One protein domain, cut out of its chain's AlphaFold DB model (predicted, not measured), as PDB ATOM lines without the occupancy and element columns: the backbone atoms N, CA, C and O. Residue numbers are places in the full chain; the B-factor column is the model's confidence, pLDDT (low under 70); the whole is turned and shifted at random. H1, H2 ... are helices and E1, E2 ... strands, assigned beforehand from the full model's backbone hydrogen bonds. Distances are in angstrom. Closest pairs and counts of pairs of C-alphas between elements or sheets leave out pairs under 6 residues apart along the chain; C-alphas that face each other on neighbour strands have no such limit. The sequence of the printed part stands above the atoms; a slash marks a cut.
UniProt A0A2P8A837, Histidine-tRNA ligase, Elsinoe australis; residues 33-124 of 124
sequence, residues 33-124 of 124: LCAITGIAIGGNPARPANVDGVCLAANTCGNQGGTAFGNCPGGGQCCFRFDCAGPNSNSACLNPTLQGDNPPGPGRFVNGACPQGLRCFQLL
ATOM      1  N   LEU A  33      80.792  93.955 316.868       77.31
ATOM      2  CA  LEU A  33      79.954  94.663 317.823       77.31
ATOM      3  C   LEU A  33      80.688  94.804 319.157       77.31
ATOM      4  O   LEU A  33      81.371  93.886 319.610       77.31
ATOM      5  N   CYS A  34      80.529  95.955 319.790       75.00
ATOM      6  CA  CYS A  34      81.094  96.241 321.096       75.00
ATOM      7  C   CYS A  34      80.071  96.958 321.959       75.00
ATOM      8  O   CYS A  34      79.352  97.828 321.482       75.00
ATOM      9  N   ALA A  35      80.034  96.599 323.236       72.88
ATOM     10  CA  ALA A  35      79.138  97.202 324.203       72.88
ATOM     11  C   ALA A  35      79.911  98.179 325.084       72.88
ATOM     12  O   ALA A  35      81.049  97.916 325.483       72.88
ATOM     13  N   ILE A  36      79.268  99.289 325.427       66.62
ATOM     14  CA  ILE A  36      79.744 100.193 326.460       66.62
ATOM     15  C   ILE A  36      78.768 100.234 327.609       66.62
ATOM     16  O   ILE A  36      77.624 100.669 327.475       66.62
ATOM     17  N   THR A  37      79.286  99.791 328.751       60.94
ATOM     18  CA  THR A  37      78.573  99.692 330.013       60.94
ATOM     19  C   THR A  37      78.939 100.858 330.928       60.94
ATOM     20  O   THR A  37      80.120 101.143 331.123       60.94
ATOM     21  N   GLY A  38      77.949 101.501 331.543       52.19
ATOM     22  CA  GLY A  38      78.149 102.435 332.657       52.19
ATOM     23  C   GLY A  38      78.710 103.814 332.295       52.19
ATOM     24  O   GLY A  38      79.059 104.572 333.199       52.19
ATOM     25  N   ILE A  39      78.788 104.178 331.011       52.03
ATOM     26  CA  ILE A  39      79.196 105.534 330.627       52.03
ATOM     27  C   ILE A  39      77.971 106.452 330.641       52.03
ATOM     28  O   ILE A  39      77.177 106.474 329.705       52.03
ATOM     29  N   ALA A  40      77.865 107.280 331.680       51.59
ATOM     30  CA  ALA A  40      77.159 108.549 331.567       51.59
ATOM     31  C   ALA A  40      77.991 109.434 330.635       51.59
ATOM     32  O   ALA A  40      79.017 109.990 331.024       51.59
ATOM     33  N   ILE A  41      77.616 109.483 329.364       54.25
ATOM     34  CA  ILE A  41      78.370 110.240 328.367       54.25
ATOM     35  C   ILE A  41      78.277 111.709 328.746       54.25
ATOM     36  O   ILE A  41      77.184 112.282 328.790       54.25
ATOM     37  N   GLY A  42      79.436 112.278 329.092       41.34
ATOM     38  CA  GLY A  42      79.555 113.621 329.640       41.34
ATOM     39  C   GLY A  42      78.726 114.618 328.836       41.34
ATOM     40  O   GLY A  42      78.903 114.745 327.628       41.34
ATOM     41  N   GLY A  43      77.791 115.285 329.515       43.75
ATOM     42  CA  GLY A  43      76.892 116.277 328.923       43.75
ATOM     43  C   GLY A  43      75.470 115.799 328.616       43.75
ATOM     44  O   GLY A  43      74.644 116.639 328.273       43.75
ATOM     45  N   ASN A  44      75.135 114.507 328.757       48.06
ATOM     46  CA  ASN A  44      73.748 114.062 328.590       48.06
ATOM     47  C   ASN A  44      73.398 112.829 329.459       48.06
ATOM     48  O   ASN A  44      73.614 111.692 329.027       48.06
ATOM     49  N   PRO A  45      72.842 113.028 330.674       49.09
ATOM     50  CA  PRO A  45      72.520 111.949 331.615       49.09
ATOM     51  C   PRO A  45      71.407 111.003 331.132       49.09
ATOM     52  O   PRO A  45      71.142 110.002 331.790       49.09
ATOM     53  N   ALA A  46      70.772 111.282 329.989       53.31
ATOM     54  CA  ALA A  46      69.768 110.412 329.388       53.31
ATOM     55  C   ALA A  46      70.360 109.278 328.524       53.31
ATOM     56  O   ALA A  46      69.607 108.478 327.974       53.31
ATOM     57  N   ARG A  47      71.685 109.194 328.329       56.69
ATOM     58  CA  ARG A  47      72.265 108.185 327.423       56.69
ATOM     59  C   ARG A  47      72.380 106.802 328.098       56.69
ATOM     60  O   ARG A  47      72.722 106.742 329.277       56.69
ATOM     61  N   PRO A  48      72.097 105.697 327.378       51.19
ATOM     62  CA  PRO A  48      72.004 104.360 327.960       51.19
ATOM     63  C   PRO A  48      73.224 103.889 328.721       51.19
ATOM     64  O   PRO A  48      74.350 104.063 328.275       51.19
ATOM     65  N   ALA A  49      72.969 103.174 329.818       50.75
ATOM     66  CA  ALA A  49      74.001 102.453 330.543       50.75
ATOM     67  C   ALA A  49      74.568 101.264 329.746       50.75
ATOM     68  O   ALA A  49      75.609 100.775 330.150       50.75
ATOM     69  N   ASN A  50      73.924 100.828 328.651       54.69
ATOM     70  CA  ASN A  50      74.371  99.753 327.755       54.69
ATOM     71  C   ASN A  50      74.133 100.170 326.293       54.69
ATOM     72  O   ASN A  50      73.061  99.917 325.746       54.69
ATOM     73  N   VAL A  51      75.084 100.875 325.680       68.31
ATOM     74  CA  VAL A  51      75.016 101.215 324.247       68.31
ATOM     75  C   VAL A  51      75.851 100.201 323.462       68.31
ATOM     76  O   VAL A  51      76.952  99.884 323.914       68.31
ATOM     77  N   ASP A  52      75.404  99.767 322.274       71.19
ATOM     78  CA  ASP A  52      76.233  98.987 321.331       71.19
ATOM     79  C   ASP A  52      76.752  99.810 320.146       71.19
ATOM     80  O   ASP A  52      76.069 100.653 319.567       71.19
ATOM     81  N   GLY A  53      78.000  99.559 319.790       75.69
ATOM     82  CA  GLY A  53      78.725 100.204 318.712       75.69
ATOM     83  C   GLY A  53      79.453  99.168 317.872       75.69
ATOM     84  O   GLY A  53      79.325  97.961 318.081       75.69
ATOM     85  N   VAL A  54      80.235  99.646 316.910       78.81
ATOM     86  CA  VAL A  54      81.143  98.793 316.132       78.81
ATOM     87  C   VAL A  54      82.575  99.193 316.441       78.81
ATOM     88  O   VAL A  54      82.901 100.380 316.475       78.81
ATOM     89  N   CYS A  55      83.441  98.207 316.644       82.12
ATOM     90  CA  CYS A  55      84.868  98.423 316.799       82.12
ATOM     91  C   CYS A  55      85.450  98.978 315.505       82.12
ATOM     92  O   CYS A  55      85.495  98.292 314.484       82.12
ATOM     93  N   LEU A  56      85.896 100.227 315.547       80.31
ATOM     94  CA  LEU A  56      86.489 100.931 314.419       80.31
ATOM     95  C   LEU A  56      87.753 101.657 314.876       80.31
ATOM     96  O   LEU A  56      87.968 101.919 316.060       80.31
ATOM     97  N   ALA A  57      88.604 102.030 313.925       82.50
ATOM     98  CA  ALA A  57      89.672 102.972 314.220       82.50
ATOM     99  C   ALA A  57      89.072 104.339 314.615       82.50
ATOM    100  O   ALA A  57      88.068 104.773 314.041       82.50
ATOM    101  N   ALA A  58      89.687 105.031 315.581       80.25
ATOM    102  CA  ALA A  58      89.164 106.284 316.146       80.25
ATOM    103  C   ALA A  58      88.874 107.351 315.072       80.25
ATOM    104  O   ALA A  58      87.829 107.999 315.087       80.25
ATOM    105  N   ASN A  59      89.778 107.480 314.098       81.81
ATOM    106  CA  ASN A  59      89.639 108.383 312.956       81.81
ATOM    107  C   ASN A  59      88.426 108.042 312.074       81.81
ATOM    108  O   ASN A  59      87.708 108.931 311.625       81.81
ATOM    109  N   THR A  60      88.170 106.753 311.855       83.06
ATOM    110  CA  THR A  60      87.045 106.260 311.056       83.06
ATOM    111  C   THR A  60      85.734 106.552 311.770       83.06
ATOM    112  O   THR A  60      84.777 106.981 311.134       83.06
ATOM    113  N   CYS A  61      85.714 106.397 313.096       79.12
ATOM    114  CA  CYS A  61      84.559 106.758 313.903       79.12
ATOM    115  C   CYS A  61      84.231 108.255 313.804       79.12
ATOM    116  O   CYS A  61      83.095 108.613 313.487       79.12
ATOM    117  N   GLY A  62      85.237 109.121 313.980       78.75
ATOM    118  CA  GLY A  62      85.071 110.572 313.859       78.75
ATOM    119  C   GLY A  62      84.587 111.008 312.472       78.75
ATOM    120  O   GLY A  62      83.685 111.835 312.369       78.75
ATOM    121  N   ASN A  63      85.098 110.389 311.402       80.62
ATOM    122  CA  ASN A  63      84.654 110.665 310.029       80.62
ATOM    123  C   ASN A  63      83.188 110.277 309.770       80.62
ATOM    124  O   ASN A  63      82.554 110.848 308.887       80.62
ATOM    125  N   GLN A  64      82.635 109.324 310.527       72.62
ATOM    126  CA  GLN A  64      81.219 108.949 310.449       72.62
ATOM    127  C   GLN A  64      80.316 109.770 311.387       72.62
ATOM    128  O   GLN A  64      79.125 109.472 311.506       72.62
ATOM    129  N   GLY A  65      80.864 110.793 312.052       72.75
ATOM    130  CA  GLY A  65      80.151 111.593 313.051       72.75
ATOM    131  C   GLY A  65      79.919 110.849 314.368       72.75
ATOM    132  O   GLY A  65      79.084 111.257 315.169       72.75
ATOM    133  N   GLY A  66      80.625 109.738 314.583       75.19
ATOM    134  CA  GLY A  66      80.563 108.965 315.812       75.19
ATOM    135  C   GLY A  66      81.562 109.456 316.858       75.19
ATOM    136  O   GLY A  66      82.546 110.131 316.567       75.19
ATOM    137  N   THR A  67      81.316 109.071 318.102       77.44
ATOM    138  CA  THR A  67      82.239 109.217 319.221       77.44
ATOM    139  C   THR A  67      82.848 107.854 319.536       77.44
ATOM    140  O   THR A  67      82.146 106.847 319.647       77.44
ATOM    141  N   ALA A  68      84.172 107.832 319.638       78.69
ATOM    142  CA  ALA A  68      84.958 106.658 319.978       78.69
ATOM    143  C   ALA A  68      85.082 106.543 321.501       78.69
ATOM    144  O   ALA A  68      85.386 107.528 322.174       78.69
ATOM    145  N   PHE A  69      84.854 105.350 322.037       76.06
ATOM    146  CA  PHE A  69      84.954 105.089 323.466       76.06
ATOM    147  C   PHE A  69      85.568 103.715 323.741       76.06
ATOM    148  O   PHE A  69      85.307 102.742 323.029       76.06
ATOM    149  N   GLY A  70      86.317 103.634 324.843       70.94
ATOM    150  CA  GLY A  70      86.936 102.401 325.324       70.94
ATOM    151  C   GLY A  70      87.965 101.799 324.360       70.94
ATOM    152  O   GLY A  70      88.195 102.292 323.257       70.94
ATOM    153  N   ASN A  71      88.580 100.694 324.784       65.06
ATOM    154  CA  ASN A  71      89.450  99.884 323.937       65.06
ATOM    155  C   ASN A  71      88.706  98.603 323.577       65.06
ATOM    156  O   ASN A  71      88.449  97.769 324.445       65.06
ATOM    157  N   CYS A  72      88.358  98.450 322.302       70.69
ATOM    158  CA  CYS A  72      87.817  97.190 321.816       70.69
ATOM    159  C   CYS A  72      88.815  96.048 322.060       70.69
ATOM    160  O   CYS A  72      90.024  96.254 321.877       70.69
ATOM    161  N   PRO A  73      88.345  94.843 322.441       58.16
ATOM    162  CA  PRO A  73      89.218  93.682 322.534       58.16
ATOM    163  C   PRO A  73      89.886  93.469 321.171       58.16
ATOM    164  O   PRO A  73      89.209  93.410 320.155       58.16
ATOM    165  N   GLY A  74      91.217  93.430 321.149       59.22
ATOM    166  CA  GLY A  74      92.019  93.252 319.937       59.22
ATOM    167  C   GLY A  74      92.426  94.526 319.181       59.22
ATOM    168  O   GLY A  74      93.038  94.429 318.125       59.22
ATOM    169  N   GLY A  75      92.147  95.715 319.720       65.00
ATOM    170  CA  GLY A  75      92.600  96.990 319.155       65.00
ATOM    171  C   GLY A  75      91.511  97.720 318.365       65.00
ATOM    172  O   GLY A  75      90.712  97.118 317.655       65.00
ATOM    173  N   GLY A  76      91.468  99.046 318.524       73.00
ATOM    174  CA  GLY A  76      90.390  99.905 318.028       73.00
ATOM    175  C   GLY A  76      89.566 100.524 319.158       73.00
ATOM    176  O   GLY A  76      89.812 100.284 320.340       73.00
ATOM    177  N   GLN A  77      88.596 101.347 318.781       80.81
ATOM    178  CA  GLN A  77      87.685 102.032 319.692       80.81
ATOM    179  C   GLN A  77      86.258 101.625 319.362       80.81
ATOM    180  O   GLN A  77      85.907 101.452 318.190       80.81
ATOM    181  N   CYS A  78      85.422 101.501 320.383       80.38
ATOM    182  CA  CYS A  78      84.022 101.231 320.147       80.38
ATOM    183  C   CYS A  78      83.352 102.515 319.651       80.38
ATOM    184  O   CYS A  78      83.383 103.545 320.330       80.38
ATOM    185  N   CYS A  79      82.843 102.485 318.422       79.50
ATOM    186  CA  CYS A  79      82.298 103.658 317.761       79.50
ATOM    187  C   CYS A  79      80.788 103.744 317.922       79.50
ATOM    188  O   CYS A  79      80.060 102.835 317.512       79.50
ATOM    189  N   PHE A  80      80.328 104.881 318.437       77.88
ATOM    190  CA  PHE A  80      78.924 105.138 318.713       77.88
ATOM    191  C   PHE A  80      78.461 106.418 318.077       77.88
ATOM    192  O   PHE A  80      79.139 107.437 318.152       77.88
ATOM    193  N   ARG A  81      77.251 106.395 317.534       76.94
ATOM    194  CA  ARG A  81      76.622 107.592 317.006       76.94
ATOM    195  C   ARG A  81      75.385 107.928 317.814       76.94
ATOM    196  O   ARG A  81      74.548 107.070 318.086       76.94
ATOM    197  N   PHE A  82      75.315 109.187 318.213       75.94
ATOM    198  CA  PHE A  82      74.389 109.692 319.222       75.94
ATOM    199  C   PHE A  82      73.272 110.571 318.675       75.94
ATOM    200  O   PHE A  82      72.488 111.148 319.424       75.94
ATOM    201  N   ASP A  83      73.274 110.675 317.362       77.25
ATOM    202  CA  ASP A  83      72.457 111.480 316.480       77.25
ATOM    203  C   ASP A  83      71.971 110.592 315.323       77.25
ATOM    204  O   ASP A  83      71.719 111.069 314.217       77.25
ATOM    205  N   CYS A  84      71.857 109.276 315.546       81.19
ATOM    206  CA  CYS A  84      71.429 108.343 314.507       81.19
ATOM    207  C   CYS A  84      70.038 108.706 313.955       81.19
ATOM    208  O   CYS A  84      69.791 108.497 312.771       81.19
ATOM    209  N   ALA A  85      69.162 109.316 314.761       84.44
ATOM    210  CA  ALA A  85      67.843 109.814 314.356       84.44
ATOM    211  C   ALA A  85      67.866 111.242 313.767       84.44
ATOM    212  O   ALA A  85      66.812 111.808 313.482       84.44
ATOM    213  N   GLY A  86      69.047 111.842 313.607       82.25
ATOM    214  CA  GLY A  86      69.246 113.215 313.149       82.25
ATOM    215  C   GLY A  86      70.084 114.051 314.125       82.25
ATOM    216  O   GLY A  86      70.231 113.684 315.298       82.25
ATOM    217  N   PRO A  87      70.631 115.189 313.666       78.38
ATOM    218  CA  PRO A  87      71.463 116.062 314.489       78.38
ATOM    219  C   PRO A  87      70.705 116.538 315.732       78.38
ATOM    220  O   PRO A  87      69.525 116.880 315.657       78.38
ATOM    221  N   ASN A  88      71.392 116.568 316.876       74.31
ATOM    222  CA  ASN A  88      70.836 116.948 318.183       74.31
ATOM    223  C   ASN A  88      69.665 116.078 318.676       74.31
ATOM    224  O   ASN A  88      68.966 116.463 319.612       74.31
ATOM    225  N   SER A  89      69.435 114.906 318.080       75.25
ATOM    226  CA  SER A  89      68.485 113.943 318.635       75.25
ATOM    227  C   SER A  89      69.097 113.225 319.841       75.25
ATOM    228  O   SER A  89      70.282 112.904 319.851       75.25
ATOM    229  N   ASN A  90      68.289 112.928 320.860       77.06
ATOM    230  CA  ASN A  90      68.683 112.012 321.930       77.06
ATOM    231  C   ASN A  90      68.536 110.578 321.421       77.06
ATOM    232  O   ASN A  90      67.589 109.880 321.772       77.06
ATOM    233  N   SER A  91      69.420 110.158 320.520       77.94
ATOM    234  CA  SER A  91      69.377 108.814 319.950       77.94
ATOM    235  C   SER A  91      70.699 108.077 320.120       77.94
ATOM    236  O   SER A  91      71.721 108.673 320.457       77.94
ATOM    237  N   ALA A  92      70.674 106.759 319.982       77.19
ATOM    238  CA  ALA A  92      71.857 105.915 320.015       77.19
ATOM    239  C   ALA A  92      71.627 104.655 319.178       77.19
ATOM    240  O   ALA A  92      70.502 104.166 319.076       77.19
ATOM    241  N   CYS A  93      72.689 104.119 318.590       77.56
ATOM    242  CA  CYS A  93      72.646 102.793 317.987       77.56
ATOM    243  C   CYS A  93      72.698 101.737 319.096       77.56
ATOM    244  O   CYS A  93      73.559 101.813 319.961       77.56
ATOM    245  N   LEU A  94      71.756 100.796 319.096       76.44
ATOM    246  CA  LEU A  94      71.668  99.688 320.051       76.44
ATOM    247  C   LEU A  94      71.512  98.374 319.288       76.44
ATOM    248  O   LEU A  94      70.921  98.361 318.201       76.44
ATOM    249  N   ASN A  95      72.012  97.266 319.832       73.88
ATOM    250  CA  ASN A  95      71.745  95.962 319.244       73.88
ATOM    251  C   ASN A  95      70.292  95.548 319.563       73.88
ATOM    252  O   ASN A  95      69.921  95.493 320.732       73.88
ATOM    253  N   PRO A  96      69.456  95.230 318.554       66.50
ATOM    254  CA  PRO A  96      68.066  94.814 318.766       66.50
ATOM    255  C   PRO A  96      67.881  93.513 319.553       66.50
ATOM    256  O   PRO A  96      66.744  93.169 319.869       66.50
ATOM    257  N   THR A  97      68.950  92.745 319.774       66.81
ATOM    258  CA  THR A  97      68.908  91.461 320.479       66.81
ATOM    259  C   THR A  97      69.498  91.531 321.886       66.81
ATOM    260  O   THR A  97      69.820  90.477 322.438       66.81
ATOM    261  N   LEU A  98      69.696  92.721 322.466       62.34
ATOM    262  CA  LEU A  98      70.154  92.849 323.849       62.34
ATOM    263  C   LEU A  98      69.116  92.214 324.792       62.34
ATOM    264  O   LEU A  98      68.099  92.801 325.162       62.34
ATOM    265  N   GLN A  99      69.371  90.974 325.215       43.25
ATOM    266  CA  GLN A  99      68.613  90.345 326.295       43.25
ATOM    267  C   GLN A  99      68.798  91.182 327.566       43.25
ATOM    268  O   GLN A  99      69.855  91.150 328.192       43.25
ATOM    269  N   GLY A 100      67.770  91.955 327.923       47.56
ATOM    270  CA  GLY A 100      67.826  92.943 329.002       47.56
ATOM    271  C   GLY A 100      67.379  94.351 328.604       47.56
ATOM    272  O   GLY A 100      67.486  95.236 329.448       47.56
ATOM    273  N   ASP A 101      66.882  94.547 327.372       46.34
ATOM    274  CA  ASP A 101      66.317  95.782 326.796       46.34
ATOM    275  C   ASP A 101      65.156  96.388 327.619       46.34
ATOM    276  O   ASP A 101      64.002  96.464 327.199       46.34
ATOM    277  N   ASN A 102      65.465  96.877 328.813       51.12
ATOM    278  CA  ASN A 102      64.850  98.087 329.304       51.12
ATOM    279  C   ASN A 102      65.819  99.198 328.882       51.12
ATOM    280  O   ASN A 102      66.828  99.405 329.568       51.12
ATOM    281  N   PRO A 103      65.605  99.857 327.724       54.81
ATOM    282  CA  PRO A 103      66.361 101.060 327.410       54.81
ATOM    283  C   PRO A 103      66.333 101.981 328.643       54.81
ATOM    284  O   PRO A 103      65.365 101.964 329.403       54.81
ATOM    285  N   PRO A 104      67.384 102.780 328.882       53.41
ATOM    286  CA  PRO A 104      67.592 103.553 330.123       53.41
ATOM    287  C   PRO A 104      66.460 104.544 330.451       53.41
ATOM    288  O   PRO A 104      66.496 105.204 331.485       53.41
ATOM    289  N   GLY A 105      65.490 104.688 329.551       60.03
ATOM    290  CA  GLY A 105      64.321 105.532 329.658       60.03
ATOM    291  C   GLY A 105      63.313 105.206 328.549       60.03
ATOM    292  O   GLY A 105      63.594 104.387 327.665       60.03
ATOM    293  N   PRO A 106      62.131 105.844 328.581       69.00
ATOM    294  CA  PRO A 106      61.133 105.708 327.529       69.00
ATOM    295  C   PRO A 106      61.725 106.115 326.176       69.00
ATOM    296  O   PRO A 106      62.463 107.092 326.060       69.00
ATOM    297  N   GLY A 107      61.397 105.362 325.132       75.88
ATOM    298  CA  GLY A 107      61.912 105.622 323.797       75.88
ATOM    299  C   GLY A 107      61.328 104.684 322.754       75.88
ATOM    300  O   GLY A 107      60.441 103.879 323.037       75.88
ATOM    301  N   ARG A 108      61.815 104.804 321.521       82.38
ATOM    302  CA  ARG A 108      61.404 103.946 320.406       82.38
ATOM    303  C   ARG A 108      62.541 103.735 319.420       82.38
ATOM    304  O   ARG A 108      63.365 104.621 319.205       82.38
ATOM    305  N   PHE A 109      62.522 102.593 318.745       82.56
ATOM    306  CA  PHE A 109      63.361 102.404 317.571       82.56
ATOM    307  C   PHE A 109      62.822 103.231 316.399       82.56
ATOM    308  O   PHE A 109      61.633 103.177 316.087       82.56
ATOM    309  N   VAL A 110      63.704 103.982 315.748       85.06
ATOM    310  CA  VAL A 110      63.404 104.814 314.578       85.06
ATOM    311  C   VAL A 110      64.308 104.433 313.412       85.06
ATOM    312  O   VAL A 110      65.345 103.792 313.591       85.06
ATOM    313  N   ASN A 111      63.926 104.836 312.201       84.25
ATOM    314  CA  ASN A 111      64.842 104.771 311.069       84.25
ATOM    315  C   ASN A 111      65.914 105.843 311.246       84.25
ATOM    316  O   ASN A 111      65.614 107.035 311.246       84.25
ATOM    317  N   GLY A 112      67.155 105.398 311.412       81.62
ATOM    318  CA  GLY A 112      68.307 106.253 311.629       81.62
ATOM    319  C   GLY A 112      69.579 105.645 311.049       81.62
ATOM    320  O   GLY A 112      69.595 104.491 310.624       81.62
ATOM    321  N   ALA A 113      70.649 106.432 311.028       82.81
ATOM    322  CA  ALA A 113      71.943 106.019 310.509       82.81
ATOM    323  C   ALA A 113      72.726 105.244 311.578       82.81
ATOM    324  O   ALA A 113      73.367 105.843 312.442       82.81
ATOM    325  N   CYS A 114      72.668 103.914 311.498       77.69
ATOM    326  CA  CYS A 114      73.468 103.010 312.316       77.69
ATOM    327  C   CYS A 114      74.270 102.030 311.447       77.69
ATOM    328  O   CYS A 114      73.824 101.681 310.349       77.69
ATOM    329  N   PRO A 115      75.438 101.571 311.927       73.62
ATOM    330  CA  PRO A 115      76.158 100.453 311.324       73.62
ATOM    331  C   PRO A 115      75.289  99.192 311.217       73.62
ATOM    332  O   PRO A 115      74.304  99.035 311.942       73.62
ATOM    333  N   GLN A 116      75.667  98.268 310.329       73.75
ATOM    334  CA  GLN A 116      74.938  97.007 310.172       73.75
ATOM    335  C   GLN A 116      74.877  96.214 311.484       73.75
ATOM    336  O   GLN A 116      75.856  96.139 312.221       73.75
ATOM    337  N   GLY A 117      73.714  95.618 311.762       73.69
ATOM    338  CA  GLY A 117      73.454  94.865 312.993       73.69
ATOM    339  C   GLY A 117      72.969  95.716 314.171       73.69
ATOM    340  O   GLY A 117      72.529  95.155 315.168       73.69
ATOM    341  N   LEU A 118      72.977  97.047 314.049       77.19
ATOM    342  CA  LEU A 118      72.482  97.970 315.070       77.19
ATOM    343  C   LEU A 118      71.215  98.692 314.602       77.19
ATOM    344  O   LEU A 118      71.006  98.927 313.411       77.19
ATOM    345  N   ARG A 119      70.365  99.083 315.551       81.25
ATOM    346  CA  ARG A 119      69.156  99.877 315.307       81.25
ATOM    347  C   ARG A 119      69.204 101.178 316.082       81.25
ATOM    348  O   ARG A 119      69.623 101.214 317.233       81.25
ATOM    349  N   CYS A 120      68.726 102.244 315.453       82.38
ATOM    350  CA  CYS A 120      68.660 103.543 316.098       82.38
ATOM    351  C   CYS A 120      67.507 103.580 317.103       82.38
ATOM    352  O   CYS A 120      66.344 103.427 316.724       82.38
ATOM    353  N   PHE A 121      67.823 103.790 318.372       80.81
ATOM    354  CA  PHE A 121      66.870 104.016 319.446       80.81
ATOM    355  C   PHE A 121      66.868 105.494 319.819       80.81
ATOM    356  O   PHE A 121      67.915 106.060 320.125       80.81
ATOM    357  N   GLN A 122      65.700 106.125 319.785       81.31
ATOM    358  CA  GLN A 122      65.498 107.507 320.194       81.31
ATOM    359  C   GLN A 122      64.823 107.533 321.566       81.31
ATOM    360  O   GLN A 122      63.726 106.994 321.720       81.31
ATOM    361  N   LEU A 123      65.470 108.180 322.534       75.94
ATOM    362  CA  LEU A 123      64.876 108.499 323.827       75.94
ATOM    363  C   LEU A 123      63.824 109.604 323.667       75.94
ATOM    364  O   LEU A 123      64.019 110.534 322.876       75.94
ATOM    365  N   LEU A 124      62.713 109.466 324.395       71.06
ATOM    366  CA  LEU A 124      61.589 110.409 324.433       71.06
ATOM    367  C   LEU A 124      61.737 111.426 325.565       71.06
ATOM    368  O   LEU A 124      62.236 111.041 326.645       71.06
TER     369      LEU A 124
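AT A GLANCE: This is residues 33 to 124 of the 124 residues of the protein "Histidine-tRNA ligase" of Elsinoe australis (UniProt A0A2P8A837). Two small antiparallel sheets sit one after the other along the longest axis, meeting where E5 of the second comes up to E2 of the first, while the short helix H1 packs on the first sheet over E4. The 92 printed residues hold, in order, E1, E2, H1, E3, E4, E5, E6 and E7; the sheets run E1, E2, E4, E3 and E5, E7, E6. The class is mostly strand, though under half of the residues are in named elements. The whole is compact, with a radius of gyration of the C-alphas of 11.9 A and spans of 34 by 27 by 26 A.

IN THESE COORDINATES: E1, residues 33 to 37, begins at C-alpha 33 (79.954, 94.663, 317.823) and is 13.3 A long. E2, residues 50 to 56, spans 18.1 A. H1 is residues 58 to 63, E3 67 to 69, E4 77 to 80, E5 91 to 94 and E6 107 to 110. E7, residues 119 to 123, spans 12.9 A and ends at C-alpha 123 (64.876, 108.499, 323.827).

HOW THE PARTS SIT: E1 and E2 form a hairpin, with N 34 and O 53 at 2.9 A. E2 pairs with E4 through N 56 and O 77, 2.9 A, and the hairpin E3 and E4 through N 67 and O 80, 2.7 A. E2, H1 and E3 make a split strand-helix-strand unit, two strands running the same way with E4 between them, its crossover right-handed. H1 runs along E4 at 4 degrees on the local plane, at a height over the sheet of 8.0 A; each of its O i to N i+4 pairs is within hydrogen-bond range. The closest C-alphas of E2 and E5 are those of Asp 52 and Leu 94, 4.8 A. E5 pairs with E7 through N 92 and O 121, 2.8 A, and the hairpin E6 and E7 through N 122 and O 108, 2.8 A.

THE WHOLE: The C-alphas of Gly 74 and Leu 124, the two farthest apart, are 35.2 A apart. The printed part has no cut; the links E1 to E2 and E5 to E6 are long. The mean pLDDT of the printed part is 70.4, and residues 36 to 51, 71, 73 to 75 and 96 to 106 are under 70.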